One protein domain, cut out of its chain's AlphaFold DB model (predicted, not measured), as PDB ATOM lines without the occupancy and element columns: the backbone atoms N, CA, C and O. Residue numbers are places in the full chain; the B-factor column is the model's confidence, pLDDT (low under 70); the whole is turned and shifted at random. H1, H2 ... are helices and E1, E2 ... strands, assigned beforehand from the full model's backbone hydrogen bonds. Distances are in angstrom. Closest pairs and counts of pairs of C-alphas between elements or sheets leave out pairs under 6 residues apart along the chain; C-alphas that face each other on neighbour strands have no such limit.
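Overview. This is residues 25 to 132 of the 132 residues of an uncharacterized protein of Sulfitobacter pseudonitzschiae (UniProt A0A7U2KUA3). An antiparallel sheet of seven strands is curled like part of a barrel, and two helices, H1 and H2, pack on its E1, E3 and E2 part and meet each other at a steep angle. At the other end of the sheet E4, E5 and E6 make a small meander, and the curl does not close: the edge strands E6 and E7 stay apart, with only residues 124 to 127 of the chain between them. The printed part has 108 residues, with two named helices and seven named strands in the order E1 H1 E2 E3 H2 E4 E5 E6 E7; the sheet runs E6 E5 E4 E1 E3 E2 E7. The class is mixed, helices and strands. The whole is compact and rounded, with a radius of gyration of the C-alphas of 13.2 A and spans of 39 by 32 by 27 A.

Arrangement. E1, residues 31 to 36, is an inner strand, antiparallel to E3, residues 78 to 86, at 147 degrees; N 33 and O 82 are 2.9 A apart, within hydrogen-bond range. H1, residues 43 to 51, is on the sheet at a height over the sheet of 7.0 A, and is only just over none of the strands, with 2 of its C-alphas falling on E1 and 2 on E3. E2, residues 62 to 72, bends by 61 degrees at residue 68. E2 and E3 form a hairpin at 157 degrees, with N 65 and O 83 at 2.9 A. H2, residues 88 to 102, is on the sheet at a height of 8.1 A, over E3 and along the strands, at 26 degrees to E3 on the local plane; the closest C-alphas of the two are those of Val 84 and Trp 91, 6.6 A apart. H1 and H2 touch, their closest C-alphas being those of Leu 50 and Gly 98 at 4.7 A; they run opposite ways at a steep tilt of 68 degrees, only just short of about perpendicular. In both helices every O i to N i+4 pair is within hydrogen-bond range. E4, residues 106 to 110, has staggered pairing: residues 106 to 107 pair with E1, N 107 and O 34 being 2.8 A apart, and residues 107 to 110 pair with E5, residues 113 to 116, N 115 and O 108 also being 2.8 A apart. E4, E5 and E6, residues 121 to 123, are a meander, each strand the antiparallel neighbour of the one before; N 114 and O 122 are 2.8 A apart. E7, residues 128 to 131, is antiparallel to E2 at 135 degrees, with N 72 and O 128 at 2.9 A. Two split strand-helix-strand units, each made of two strands of the sheet that are not neighbours and a helix that lies between them in the chain, have right-handed crossovers: E1, H1, E2, with E3 between the two strands in the sheet, and E3, H2, E4, with E1 between the two strands in the sheet.

Along the chain. E1 begins at C-alpha 31, (355.863, 326.186, 263.035), and is 16.6 A from first to last C-alpha. H1 is 12.1 A long, E2 28.4 A, E3 27.1 A and H2 20.6 A, H2 beginning at C-alpha 88, (358.952, 329.848, 257.381). E4 is 13.1 A long, E5 9.5 A, E6 6.9 A and E7 10.3 A, E7 ending at C-alpha 131, (360.708, 314.370, 275.193).

Size, cuts and confidence. The C-alphas of Pro 56 and Ser 125 are the two farthest apart, at 39.7 A. The printed part runs from residue 25 to residue 132, the chain's last, and has no cut. No link is long; E1 to H1 and H1 to E2 are short, and the others are tight. The sheet is strongly twisted, its C-alphas lying up to 8.3 A off the best plane through all of them. In this model the mean pLDDT of the printed part is 89.8, and residues 25 to 30 are under 70.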
ATOM      1  N   GLN A  25     351.876 327.018 266.509       42.44
ATOM      2  CA  GLN A  25     352.953 327.861 266.996       42.44
ATOM      3  C   GLN A  25     353.597 327.205 268.226       42.44
ATOM      4  O   GLN A  25     352.966 327.067 269.277       42.44
ATOM      5  N   GLY A  26     354.857 326.795 268.098       42.50
ATOM      6  CA  GLY A  26     355.748 326.494 269.212       42.50
ATOM      7  C   GLY A  26     356.009 327.735 270.072       42.50
ATOM      8  O   GLY A  26     355.504 328.832 269.803       42.50
ATOM      9  N   ARG A  27     356.801 327.584 271.145       43.12
ATOM     10  CA  ARG A  27     357.260 328.734 271.947       43.12
ATOM     11  C   ARG A  27     357.894 329.756 270.995       43.12
ATOM     12  O   ARG A  27     358.953 329.465 270.476       43.12
ATOM     13  N   HIS A  28     357.273 330.929 270.830       44.44
ATOM     14  CA  HIS A  28     357.652 331.998 269.881       44.44
ATOM     15  C   HIS A  28     357.209 331.847 268.411       44.44
ATOM     16  O   HIS A  28     357.932 332.243 267.510       44.44
ATOM     17  N   GLY A  29     355.991 331.383 268.119       51.31
ATOM     18  CA  GLY A  29     355.444 331.545 266.757       51.31
ATOM     19  C   GLY A  29     356.093 330.655 265.687       51.31
ATOM     20  O   GLY A  29     355.751 330.783 264.512       51.31
ATOM     21  N   ASP A  30     356.983 329.749 266.092       61.62
ATOM     22  CA  ASP A  30     357.644 328.776 265.225       61.62
ATOM     23  C   ASP A  30     356.656 327.696 264.779       61.62
ATOM     24  O   ASP A  30     355.884 327.182 265.584       61.62
ATOM     25  N   GLU A  31     356.683 327.303 263.508       75.81
ATOM     26  CA  GLU A  31     355.863 326.186 263.035       75.81
ATOM     27  C   GLU A  31     356.520 324.855 263.421       75.81
ATOM     28  O   GLU A  31     357.671 324.599 263.057       75.81
ATOM     29  N   VAL A  32     355.777 323.998 264.132       84.62
ATOM     30  CA  VAL A  32     356.212 322.628 264.446       84.62
ATOM     31  C   VAL A  32     355.731 321.663 263.362       84.62
ATOM     32  O   VAL A  32     354.531 321.549 263.100       84.62
ATOM     33  N   ILE A  33     356.671 320.937 262.761       92.75
ATOM     34  CA  ILE A  33     356.424 319.899 261.755       92.75
ATOM     35  C   ILE A  33     356.978 318.585 262.295       92.75
ATOM     36  O   ILE A  33     358.051 318.552 262.888       92.75
ATOM     37  N   PHE A  34     356.255 317.495 262.085       95.62
ATOM     38  CA  PHE A  34     356.716 316.153 262.400       95.62
ATOM     39  C   PHE A  34     357.095 315.431 261.110       95.62
ATOM     40  O   PHE A  34     356.380 315.550 260.120       95.62
ATOM     41  N   PHE A  35     358.201 314.692 261.106       97.38
ATOM     42  CA  PHE A  35     358.632 313.875 259.968       97.38
ATOM     43  C   PHE A  35     358.755 312.414 260.385       97.38
ATOM     44  O   PHE A  35     359.243 312.121 261.481       97.38
ATOM     45  N   ALA A  36     358.306 311.507 259.519       97.31
ATOM     46  CA  ALA A  36     358.415 310.074 259.746       97.31
ATOM     47  C   ALA A  36     359.886 309.643 259.819       97.31
ATOM     48  O   ALA A  36     360.734 310.117 259.055       97.31
ATOM     49  N   VAL A  37     360.186 308.722 260.730       96.62
ATOM     50  CA  VAL A  37     361.505 308.101 260.860       96.62
ATOM     51  C   VAL A  37     361.364 306.610 260.558       96.62
ATOM     52  O   VAL A  37     360.757 305.893 261.354       96.62
ATOM     53  N   PRO A  38     361.914 306.120 259.430       95.06
ATOM     54  CA  PRO A  38     361.954 304.689 259.148       95.06
ATOM     55  C   PRO A  38     362.681 303.926 260.261       95.06
ATOM     56  O   PRO A  38     363.703 304.397 260.755       95.06
ATOM     57  N   GLU A  39     362.207 302.729 260.611       89.81
ATOM     58  CA  GLU A  39     362.715 301.933 261.746       89.81
ATOM     59  C   GLU A  39     364.238 301.687 261.699       89.81
ATOM     60  O   GLU A  39     364.912 301.669 262.726       89.81
ATOM     61  N   ALA A  40     364.802 301.550 260.496       91.12
ATOM     62  CA  ALA A  40     366.231 301.314 260.282       91.12
ATOM     63  C   ALA A  40     367.096 302.593 260.266       91.12
ATOM     64  O   ALA A  40     368.315 302.510 260.087       91.12
ATOM     65  N   GLU A  41     366.500 303.780 260.406       94.31
ATOM     66  CA  GLU A  41     367.180 305.068 260.264       94.31
ATOM     67  C   GLU A  41     367.274 305.838 261.585       94.31
ATOM     68  O   GLU A  41     366.466 305.708 262.499       94.31
ATOM     69  N   GLN A  42     368.298 306.687 261.685       94.25
ATOM     70  CA  GLN A  42     368.472 307.560 262.848       94.25
ATOM     71  C   GLN A  42     367.773 308.905 262.600       94.25
ATOM     72  O   GLN A  42     368.028 309.507 261.550       94.25
ATOM     73  N   PRO A  43     367.001 309.448 263.562       94.25
ATOM     74  CA  PRO A  43     366.256 310.697 263.385       94.25
ATOM     75  C   PRO A  43     367.104 311.857 262.854       94.25
ATOM     76  O   PRO A  43     366.752 312.463 261.846       94.25
ATOM     77  N   GLY A  44     368.287 312.088 263.431       95.06
ATOM     78  CA  GLY A  44     369.186 313.159 262.983       95.06
ATOM     79  C   GLY A  44     369.730 312.968 261.558       95.06
ATOM     80  O   GLY A  44     370.023 313.946 260.866       95.06
ATOM     81  N   LYS A  45     369.850 311.724 261.065       96.31
ATOM     82  CA  LYS A  45     370.215 311.462 259.658       96.31
ATOM     83  C   LYS A  45     369.056 311.799 258.730       96.31
ATOM     84  O   LYS A  45     369.283 312.441 257.706       96.31
ATOM     85  N   VAL A  46     367.842 311.386 259.092       97.25
ATOM     86  CA  VAL A  46     366.622 311.692 258.334       97.25
ATOM     87  C   VAL A  46     366.400 313.200 258.287       97.25
ATOM     88  O   VAL A  46     366.261 313.745 257.197       97.25
ATOM     89  N   PHE A  47     366.508 313.886 259.426       96.88
ATOM     90  CA  PHE A  47     366.438 315.343 259.524       96.88
ATOM     91  C   PHE A  47     367.416 316.026 258.559       96.88
ATOM     92  O   PHE A  47     367.008 316.835 257.732       96.88
ATOM     93  N   ARG A  48     368.704 315.654 258.585       96.50
ATOM     94  CA  ARG A  48     369.710 316.243 257.682       96.50
ATOM     95  C   ARG A  48     369.418 315.974 256.210       96.50
ATOM     96  O   ARG A  48     369.672 316.851 255.389       96.50
ATOM     97  N   LYS A  49     368.947 314.774 255.856       96.38
ATOM     98  CA  LYS A  49     368.546 314.453 254.477       96.38
ATOM     99  C   LYS A  49     367.357 315.322 254.058       96.38
ATOM    100  O   LYS A  49     367.390 315.892 252.972       96.38
ATOM    101  N   LEU A  50     366.361 315.449 254.934       96.62
ATOM    102  CA  LEU A  50     365.136 316.214 254.726       96.62
ATOM    103  C   LEU A  50     365.431 317.702 254.501       96.62
ATOM    104  O   LEU A  50     365.018 318.260 253.489       96.62
ATOM    105  N   THR A  51     366.203 318.335 255.388       95.19
ATOM    106  CA  THR A  51     366.454 319.787 255.338       95.19
ATOM    107  C   THR A  51     367.487 320.214 254.293       95.19
ATOM    108  O   THR A  51     367.592 321.401 254.011       95.19
ATOM    109  N   ASN A  52     368.256 319.279 253.721       93.94
ATOM    110  CA  ASN A  52     369.249 319.553 252.668       93.94
ATOM    111  C   ASN A  52     368.849 318.967 251.301       93.94
ATOM    112  O   ASN A  52     369.688 318.827 250.410       93.94
ATOM    113  N   ALA A  53     367.588 318.562 251.129       91.94
ATOM    114  CA  ALA A  53     367.145 317.874 249.920       91.94
ATOM    115  C   ALA A  53     367.088 318.776 248.674       91.94
ATOM    116  O   ALA A  53     367.185 318.260 247.550       91.94
ATOM    117  N   THR A  54     366.926 320.090 248.862       90.38
ATOM    118  CA  THR A  54     366.779 321.091 247.799       90.38
ATOM    119  C   THR A  54     368.081 321.857 247.551       90.38
ATOM    120  O   THR A  54     368.812 322.215 248.472       90.38
ATOM    121  N   ASN A  55     368.394 322.103 246.275       88.19
ATOM    122  CA  ASN A  55     369.531 322.923 245.865       88.19
ATOM    123  C   ASN A  55     369.212 323.662 244.545       88.19
ATOM    124  O   ASN A  55     369.006 322.989 243.531       88.19
ATOM    125  N   PRO A  56     369.182 325.008 244.525       88.62
ATOM    126  CA  PRO A  56     369.332 325.896 245.684       88.62
ATOM    127  C   PRO A  56     368.126 325.807 246.642       88.62
ATOM    128  O   PRO A  56     367.036 325.436 246.202       88.62
ATOM    129  N   PRO A  57     368.290 326.167 247.929       92.38
ATOM    130  CA  PRO A  57     367.180 326.201 248.876       92.38
ATOM    131  C   PRO A  57     366.128 327.247 248.484       92.38
ATOM    132  O   PRO A  57     366.430 328.343 247.974       92.38
ATOM    133  N   THR A  58     364.865 326.913 248.742       95.19
ATOM    134  CA  THR A  58     363.747 327.848 248.629       95.19
ATOM    135  C   THR A  58     363.863 328.910 249.712       95.19
ATOM    136  O   THR A  58     363.764 330.098 249.390       95.19
ATOM    137  N   ALA A  59     364.126 328.494 250.955       93.44
ATOM    138  CA  ALA A  59     364.326 329.379 252.093       93.44
ATOM    139  C   ALA A  59     365.457 330.383 251.845       93.44
ATOM    140  O   ALA A  59     366.543 330.029 251.379       93.44
ATOM    141  N   LYS A  60     365.200 331.656 252.161       94.75
ATOM    142  CA  LYS A  60     366.175 332.751 252.001       94.75
ATOM    143  C   LYS A  60     366.821 333.203 253.305       94.75
ATOM    144  O   LYS A  60     367.821 333.913 253.264       94.75
ATOM    145  N   SER A  61     366.266 332.817 254.452       92.50
ATOM    146  CA  SER A  61     366.800 333.165 255.773       92.50
ATOM    147  C   SER A  61     366.291 332.221 256.866       92.50
ATOM    148  O   SER A  61     365.318 331.492 256.667       92.50
ATOM    149  N   GLY A  62     366.925 332.259 258.040       91.31
ATOM    150  CA  GLY A  62     366.519 331.469 259.204       91.31
ATOM    151  C   GLY A  62     367.061 330.042 259.199       91.31
ATOM    152  O   GLY A  62     368.134 329.787 258.656       91.31
ATOM    153  N   GLY A  63     366.332 329.118 259.828       90.56
ATOM    154  CA  GLY A  63     366.801 327.748 260.027       90.56
ATOM    155  C   GLY A  63     365.702 326.763 260.405       90.56
ATOM    156  O   GLY A  63     364.678 327.151 260.967       90.56
ATOM    157  N   ALA A  64     365.967 325.484 260.137       92.44
ATOM    158  CA  ALA A  64     365.246 324.349 260.697       92.44
ATOM    159  C   ALA A  64     366.078 323.707 261.821       92.44
ATOM    160  O   ALA A  64     367.303 323.614 261.707       92.44
ATOM    161  N   ALA A  65     365.431 323.248 262.890       91.44
ATOM    162  CA  ALA A  65     366.079 322.576 264.016       91.44
ATOM    163  C   ALA A  65     365.229 321.406 264.522       91.44
ATOM    164  O   ALA A  65     364.005 321.476 264.482       91.44
ATOM    165  N   GLU A  66     365.868 320.346 265.021       89.19
ATOM    166  CA  GLU A  66     365.172 319.264 265.728       89.19
ATOM    167  C   GLU A  66     364.531 319.805 267.018       89.19
ATOM    168  O   GLU A  66     365.165 320.550 267.767       89.19
ATOM    169  N   TYR A  67     363.280 319.428 267.291       81.88
ATOM    170  CA  TYR A  67     362.474 320.002 268.376       81.88
ATOM    171  C   TYR A  67     362.242 319.026 269.540       81.88
ATOM    172  O   TYR A  67     361.118 318.866 270.003       81.88
ATOM    173  N   GLY A  68     363.305 318.350 269.999       83.62
ATOM    174  CA  GLY A  68     363.383 317.647 271.299       83.62
ATOM    175  C   GLY A  68     362.225 316.703 271.665       83.62
ATOM    176  O   GLY A  68     361.993 316.433 272.839       83.62
ATOM    177  N   CYS A  69     361.446 316.242 270.689       88.62
ATOM    178  CA  CYS A  69     360.188 315.546 270.914       88.62
ATOM    179  C   CYS A  69     359.917 314.575 269.766       88.62
ATOM    180  O   CYS A  69     360.208 314.869 268.603       88.62
ATOM    181  N   SER A  70     359.309 313.441 270.093       93.12
ATOM    182  CA  SER A  70     358.795 312.475 269.126       93.12
ATOM    183  C   SER A  70     357.385 312.027 269.495       93.12
ATOM    184  O   SER A  70     357.010 312.013 270.671       93.12
ATOM    185  N   ILE A  71     356.621 311.629 268.483       94.56
ATOM    186  CA  ILE A  71     355.291 311.039 268.607       94.56
ATOM    187  C   ILE A  71     355.328 309.672 267.933       94.56
ATOM    188  O   ILE A  71     355.739 309.554 266.784       94.56
ATOM    189  N   GLU A  72     354.905 308.652 268.662       96.56
ATOM    190  CA  GLU A  72     354.649 307.312 268.146       96.56
ATOM    191  C   GLU A  72     353.128 307.133 268.072       96.56
ATOM    192  O   GLU A  72     352.427 307.295 269.078       96.56
ATOM    193  N   THR A  73     352.605 306.910 266.869       96.06
ATOM    194  CA  THR A  73     351.169 306.744 266.612       96.06
ATOM    195  C   THR A  73     350.691 305.359 267.039       96.06
ATOM    196  O   THR A  73     351.486 304.450 267.264       96.06
ATOM    197  N   SER A  74     349.373 305.176 267.162       93.00
ATOM    198  CA  SER A  74     348.793 303.904 267.622       93.00
ATOM    199  C   SER A  74     348.999 302.737 266.644       93.00
ATOM    200  O   SER A  74     348.838 301.583 267.033       93.00
ATOM    201  N   ASP A  75     349.390 303.023 265.399       93.81
ATOM    202  CA  ASP A  75     349.829 302.032 264.411       93.81
ATOM    203  C   ASP A  75     351.335 301.697 264.497       93.81
ATOM    204  O   ASP A  75     351.830 300.892 263.712       93.81
ATOM    205  N   GLY A  76     352.057 302.289 265.455       94.56
ATOM    206  CA  GLY A  76     353.487 302.080 265.682       94.56
ATOM    207  C   GLY A  76     354.410 302.982 264.860       94.56
ATOM    208  O   GLY A  76     355.629 302.876 264.996       94.56
ATOM    209  N   SER A  77     353.881 303.880 264.021       96.12
ATOM    210  CA  SER A  77     354.721 304.780 263.223       96.12
ATOM    211  C   SER A  77     355.386 305.851 264.096       96.12
ATOM    212  O   SER A  77     354.742 306.498 264.923       96.12
ATOM    213  N   LEU A  78     356.689 306.072 263.900       97.12
ATOM    214  CA  LEU A  78     357.475 307.039 264.668       97.12
ATOM    215  C   LEU A  78     357.696 308.334 263.885       97.12
ATOM    216  O   LEU A  78     358.186 308.321 262.755       97.12
ATOM    217  N   TYR A  79     357.433 309.459 264.542       97.12
ATOM    218  CA  TYR A  79     357.649 310.790 263.998       97.12
ATOM    219  C   TYR A  79     358.487 311.651 264.937       97.12
ATOM    220  O   TYR A  79     358.221 311.724 266.136       97.12
ATOM    221  N   HIS A  80     359.466 312.363 264.385       96.31
ATOM    222  CA  HIS A  80     360.275 313.332 265.122       96.31
ATOM    223  C   HIS A  80     359.862 314.762 264.793       96.31
ATOM    224  O   HIS A  80     359.545 315.081 263.650       96.31
ATOM    225  N   ALA A  81     359.858 315.622 265.810       93.44
ATOM    226  CA  ALA A  81     359.518 317.027 265.662       93.44
ATOM    227  C   ALA A  81     360.712 317.842 265.147       93.44
ATOM    228  O   ALA A  81     361.855 317.643 265.567       93.44
ATOM    229  N   LEU A  82     360.424 318.827 264.306       93.25
ATOM    230  CA  LEU A  82     361.314 319.922 263.954       93.25
ATOM    231  C   LEU A  82     360.566 321.256 264.029       93.25
ATOM    232  O   LEU A  82     359.342 321.308 263.900       93.25
ATOM    233  N   THR A  83     361.317 322.334 264.211       90.31
ATOM    234  CA  THR A  83     360.835 323.718 264.142       90.31
ATOM    235  C   THR A  83     361.533 324.475 263.038       90.31
ATOM    236  O   THR A  83     362.716 324.243 262.777       90.31
ATOM    237  N   VAL A  84     360.820 325.427 262.443       89.94
ATOM    238  CA  VAL A  84     361.368 326.356 261.453       89.94
ATOM    239  C   VAL A  84     361.169 327.800 261.895       89.94
ATOM    240  O   VAL A  84     360.111 328.154 262.411       89.94
ATOM    241  N   GLN A  85     362.179 328.633 261.649       88.12
ATOM    242  CA  GLN A  85     362.178 330.067 261.956       88.12
ATOM    243  C   GLN A  85     362.749 330.884 260.789       88.12
ATOM    244  O   GLN A  85     363.481 330.356 259.946       88.12
ATOM    245  N   GLY A  86     362.458 332.187 260.752       89.81
ATOM    246  CA  GLY A  86     362.874 333.093 259.674       89.81
ATOM    247  C   GLY A  86     361.963 332.986 258.453       89.81
ATOM    248  O   GLY A  86     360.786 333.338 258.533       89.81
ATOM    249  N   ASP A  87     362.477 332.503 257.317       92.38
ATOM    250  CA  ASP A  87     361.664 332.274 256.115       92.38
ATOM    251  C   ASP A  87     360.845 330.978 256.233       92.38
ATOM    252  O   ASP A  87     361.132 329.969 255.590       92.38
ATOM    253  N   VAL A  88     359.817 331.004 257.086       89.50
ATOM    254  CA  VAL A  88     358.952 329.848 257.381       89.50
ATOM    255  C   VAL A  88     358.325 329.271 256.110       89.50
ATOM    256  O   VAL A  88     358.270 328.056 255.951       89.50
ATOM    257  N   LYS A  89     357.888 330.122 255.170       90.81
ATOM    258  CA  LYS A  89     357.291 329.662 253.904       90.81
ATOM    259  C   LYS A  89     358.313 328.937 253.033       90.81
ATOM    260  O   LYS A  89     357.990 327.896 252.465       90.81
ATOM    261  N   GLY A  90     359.528 329.475 252.929       94.12
ATOM    262  CA  GLY A  90     360.613 328.830 252.203       94.12
ATOM    263  C   GLY A  90     361.019 327.501 252.837       94.12
ATOM    264  O   GLY A  90     361.090 326.496 252.134       94.12
ATOM    265  N   TRP A  91     361.181 327.468 254.163       94.38
ATOM    266  CA  TRP A  91     361.525 326.248 254.896       94.38
ATOM    267  C   TRP A  91     360.453 325.172 254.784       94.38
ATOM    268  O   TRP A  91     360.780 324.023 254.504       94.38
ATOM    269  N   ARG A  92     359.177 325.537 254.941       93.31
ATOM    270  CA  ARG A  92     358.050 324.616 254.758       93.31
ATOM    271  C   ARG A  92     358.100 323.960 253.381       93.31
ATOM    272  O   ARG A  92     358.019 322.740 253.290       93.31
ATOM    273  N   LYS A  93     358.314 324.752 252.328       94.81
ATOM    274  CA  LYS A  93     358.421 324.235 250.961       94.81
ATOM    275  C   LYS A  93     359.637 323.324 250.771       94.81
ATOM    276  O   LYS A  93     359.518 322.298 250.110       94.81
ATOM    277  N   ASP A  94     360.791 323.672 251.336       95.94
ATOM    278  CA  ASP A  94     361.984 322.817 251.266       95.94
ATOM    279  C   ASP A  94     361.771 321.478 251.989       95.94
ATOM    280  O   ASP A  94     362.159 320.434 251.466       95.94
ATOM    281  N   ILE A  95     361.094 321.491 253.140       96.06
ATOM    282  CA  ILE A  95     360.738 320.289 253.904       96.06
ATOM    283  C   ILE A  95     359.738 319.421 253.135       96.06
ATOM    284  O   ILE A  95     359.952 318.219 253.027       96.06
ATOM    285  N   GLU A  96     358.687 320.007 252.559       95.56
ATOM    286  CA  GLU A  96     357.705 319.284 251.735       95.56
ATOM    287  C   GLU A  96     358.370 318.628 250.512       95.56
ATOM    288  O   GLU A  96     358.140 317.451 250.228       95.56
ATOM    289  N   LEU A  97     359.255 319.351 249.814       96.38
ATOM    290  CA  LEU A  97     360.019 318.808 248.685       96.38
ATOM    291  C   LEU A  97     360.991 317.706 249.120       96.38
ATOM    292  O   LEU A  97     361.152 316.707 248.414       96.38
ATOM    293  N   GLY A  98     361.647 317.879 250.267       96.56
ATOM    294  CA  GLY A  98     362.542 316.876 250.826       96.56
ATOM    295  C   GLY A  98     361.809 315.605 251.230       96.56
ATOM    296  O   GLY A  98     362.273 314.516 250.901       96.56
ATOM    297  N   ALA A  99     360.648 315.738 251.867       96.56
ATOM    298  CA  ALA A  99     359.802 314.621 252.258       96.56
ATOM    299  C   ALA A  99     359.326 313.839 251.032       96.56
ATOM    300  O   ALA A  99     359.529 312.632 250.969       96.56
ATOM    301  N   ALA A 100     358.833 314.537 250.004       95.88
ATOM    302  CA  ALA A 100     358.426 313.915 248.747       95.88
ATOM    303  C   ALA A 100     359.578 313.156 248.061       95.88
ATOM    304  O   ALA A 100     359.386 312.047 247.574       95.88
ATOM    305  N   LYS A 101     360.793 313.721 248.046       95.69
ATOM    306  CA  LYS A 101     361.978 313.069 247.457       95.69
ATOM    307  C   LYS A 101     362.441 311.839 248.242       95.69
ATOM    308  O   LYS A 101     363.039 310.939 247.659       95.69
ATOM    309  N   LEU A 102     362.238 311.847 249.555       94.69
ATOM    310  CA  LEU A 102     362.627 310.766 250.459       94.69
ATOM    311  C   LEU A 102     361.494 309.760 250.698       94.69
ATOM    312  O   LEU A 102     361.706 308.820 251.458       94.69
ATOM    313  N   GLU A 103     360.326 309.968 250.080       95.38
ATOM    314  CA  GLU A 103     359.108 309.181 250.303       95.38
ATOM    315  C   GLU A 103     358.730 309.104 251.795       95.38
ATOM    316  O   GLU A 103     358.322 308.065 252.309       95.38
ATOM    317  N   LEU A 104     358.897 310.223 252.509       95.69
ATOM    318  CA  LEU A 104     358.569 310.354 253.926       95.69
ATOM    319  C   LEU A 104     357.242 311.078 254.107       95.69
ATOM    320  O   LEU A 104     356.997 312.098 253.466       95.69
ATOM    321  N   SER A 105     356.454 310.603 255.064       96.62
ATOM    322  CA  SER A 105     355.283 311.326 255.543       96.62
ATOM    323  C   SER A 105     355.665 312.447 256.504       96.62
ATOM    324  O   SER A 105     356.541 312.302 257.367       96.62
ATOM    325  N   LEU A 106     354.964 313.565 256.380       96.75
ATOM    326  CA  LEU A 106     354.963 314.675 257.316       96.75
ATOM    327  C   LEU A 106     353.671 314.680 258.123       96.75
ATOM    328  O   LEU A 106     352.619 314.247 257.673       96.75
ATOM    329  N   ALA A 107     353.723 315.240 259.321       95.56
ATOM    330  CA  ALA A 107     352.555 315.360 260.169       95.56
ATOM    331  C   ALA A 107     352.549 316.673 260.947       95.56
ATOM    332  O   ALA A 107     353.571 317.343 261.128       95.56
ATOM    333  N   LYS A 108     351.361 317.057 261.407       92.12
ATOM    334  CA  LYS A 108     351.144 318.220 262.270       92.12
ATOM    335  C   LYS A 108     350.117 317.861 263.326       92.12
ATOM    336  O   LYS A 108     349.181 317.114 263.057       92.12
ATOM    337  N   VAL A 109     350.237 318.453 264.506       86.56
ATOM    338  CA  VAL A 109     349.128 318.411 265.461       86.56
ATOM    339  C   VAL A 109     348.120 319.512 265.085       86.56
ATOM    340  O   VAL A 109     348.497 320.627 264.720       86.56
ATOM    341  N   LYS A 110     346.825 319.199 265.113       85.69
ATOM    342  CA  LYS A 110     345.710 320.128 264.887       85.69
ATOM    343  C   LYS A 110     344.645 319.860 265.945       85.69
ATOM    344  O   LYS A 110     343.979 318.829 265.917       85.69
ATOM    345  N   GLY A 111     344.493 320.774 266.904       83.00
ATOM    346  CA  GLY A 111     343.613 320.546 268.054       83.00
ATOM    347  C   GLY A 111     344.072 319.336 268.874       83.00
ATOM    348  O   GLY A 111     345.196 319.326 269.368       83.00
ATOM    349  N   ASN A 112     343.213 318.325 269.012       83.69
ATOM    350  CA  ASN A 112     343.504 317.053 269.687       83.69
ATOM    351  C   ASN A 112     344.014 315.948 268.746       83.69
ATOM    352  O   ASN A 112     344.188 314.821 269.197       83.69
ATOM    353  N   LYS A 113     344.261 316.252 267.468       89.00
ATOM    354  CA  LYS A 113     344.619 315.251 266.461       89.00
ATOM    355  C   LYS A 113     346.047 315.391 265.971       89.00
ATOM    356  O   LYS A 113     346.513 316.500 265.723       89.00
ATOM    357  N   PHE A 114     346.713 314.267 265.765       91.88
ATOM    358  CA  PHE A 114     347.937 314.150 264.988       91.88
ATOM    359  C   PHE A 114     347.560 313.782 263.551       91.88
ATOM    360  O   PHE A 114     347.020 312.708 263.303       91.88
ATOM    361  N   VAL A 115     347.773 314.710 262.620       94.56
ATOM    362  CA  VAL A 115     347.328 314.612 261.225       94.56
ATOM    363  C   VAL A 115     348.540 314.386 260.339       94.56
ATOM    364  O   VAL A 115     349.397 315.267 260.243       94.56
ATOM    365  N   VAL A 116     348.586 313.226 259.695       95.69
ATOM    366  CA  VAL A 116     349.620 312.829 258.737       95.69
ATOM    367  C   VAL A 116     349.200 313.269 257.335       95.69
ATOM    368  O   VAL A 116     348.015 313.246 256.976       95.69
ATOM    369  N   ASP A 117     350.160 313.705 256.528       87.94
ATOM    370  CA  ASP A 117     349.942 313.928 255.109       87.94
ATOM    371  C   ASP A 117     349.464 312.636 254.421       87.94
ATOM    372  O   ASP A 117     349.837 311.522 254.765       87.94
ATOM    373  N   GLY A 118     348.502 312.769 253.509       82.38
ATOM    374  CA  GLY A 118     347.758 311.617 252.982       82.38
ATOM    375  C   GLY A 118     346.469 311.284 253.744       82.38
ATOM    376  O   GLY A 118     345.662 310.509 253.239       82.38
ATOM    377  N   GLY A 119     346.201 311.941 254.880       85.69
ATOM    378  CA  GLY A 119     344.868 311.991 255.493       85.69
ATOM    379  C   GLY A 119     344.629 311.030 256.656       85.69
ATOM    380  O   GLY A 119     343.505 310.958 257.147       85.69
ATOM    381  N   GLN A 120     345.656 310.316 257.123       93.94
ATOM    382  CA  GLN A 120     345.561 309.564 258.374       93.94
ATOM    383  C   GLN A 120     345.543 310.528 259.564       93.94
ATOM    384  O   GLN A 120     346.318 311.484 259.630       93.94
ATOM    385  N   GLU A 121     344.659 310.263 260.519       94.81
ATOM    386  CA  GLU A 121     344.519 311.054 261.735       94.81
ATOM    387  C   GLU A 121     344.527 310.139 262.954       94.81
ATOM    388  O   GLU A 121     343.901 309.079 262.949       94.81
ATOM    389  N   PHE A 122     345.195 310.584 264.012       92.62
ATOM    390  CA  PHE A 122     345.263 309.888 265.292       92.62
ATOM    391  C   PHE A 122     344.856 310.837 266.409       92.62
ATOM    392  O   PHE A 122     345.228 312.012 266.398       92.62
ATOM    393  N   GLU A 123     344.113 310.346 267.396       91.81
ATOM    394  CA  GLU A 123     343.905 311.100 268.628       91.81
ATOM    395  C   GLU A 123     345.236 311.194 269.377       91.81
ATOM    396  O   GLU A 123     345.895 310.188 269.628       91.81
ATOM    397  N   VAL A 124     345.643 312.404 269.765       86.69
ATOM    398  CA  VAL A 124     346.912 312.612 270.488       86.69
ATOM    399  C   VAL A 124     346.914 311.868 271.829       86.69
ATOM    400  O   VAL A 124     347.981 311.517 272.326       86.69
ATOM    401  N   SER A 125     345.738 311.602 272.412       87.06
ATOM    402  CA  SER A 125     345.596 310.775 273.619       87.06
ATOM    403  C   SER A 125     346.037 309.327 273.425       87.06
ATOM    404  O   SER A 125     346.407 308.684 274.405       87.06
ATOM    405  N   ASP A 126     345.998 308.841 272.187       91.69
ATOM    406  CA  ASP A 126     346.292 307.455 271.831       91.69
ATOM    407  C   ASP A 126     347.736 307.304 271.329       91.69
ATOM    408  O   ASP A 126     348.204 306.194 271.082       91.69
ATOM    409  N   CYS A 127     348.458 308.419 271.188       91.75
ATOM    410  CA  CYS A 127     349.860 308.446 270.810       91.75
ATOM    411  C   CYS A 127     350.784 308.426 272.033       91.75
ATOM    412  O   CYS A 127     350.488 308.992 273.090       91.75
ATOM    413  N   ILE A 128     351.978 307.861 271.859       93.00
ATOM    414  CA  ILE A 128     353.044 307.931 272.858       93.00
ATOM    415  C   ILE A 128     353.949 309.112 272.518       93.00
ATOM    416  O   ILE A 128     354.598 309.148 271.474       93.00
ATOM    417  N   VAL A 129     354.026 310.075 273.433       89.06
ATOM    418  CA  VAL A 129     354.861 311.269 273.280       89.06
ATOM    419  C   VAL A 129     356.106 311.149 274.152       89.06
ATOM    420  O   VAL A 129     355.998 310.913 275.358       89.06
ATOM    421  N   LYS A 130     357.287 311.338 273.558       88.31
ATOM    422  CA  LYS A 130     358.585 311.299 274.252       88.31
ATOM    423  C   LYS A 130     359.302 312.641 274.081       88.31
ATOM    424  O   LYS A 130     359.279 313.207 272.993       88.31
ATOM    425  N   PHE A 131     359.925 313.128 275.155       84.19
ATOM    426  CA  PHE A 131     360.708 314.370 275.193       84.19
ATOM    427  C   PHE A 131     362.163 314.058 275.531       84.19
ATOM    428  O   PHE A 131     362.409 313.166 276.350       84.19
ATOM    429  N   PHE A 132     363.096 314.803 274.940       81.75
ATOM    430  CA  PHE A 132     364.541 314.602 275.063       81.75
ATOM    431  C   PHE A 132     365.265 315.915 275.368       81.75
ATOM    432  O   PHE A 132     364.808 316.971 274.872       81.75
TER     433      PHE A 132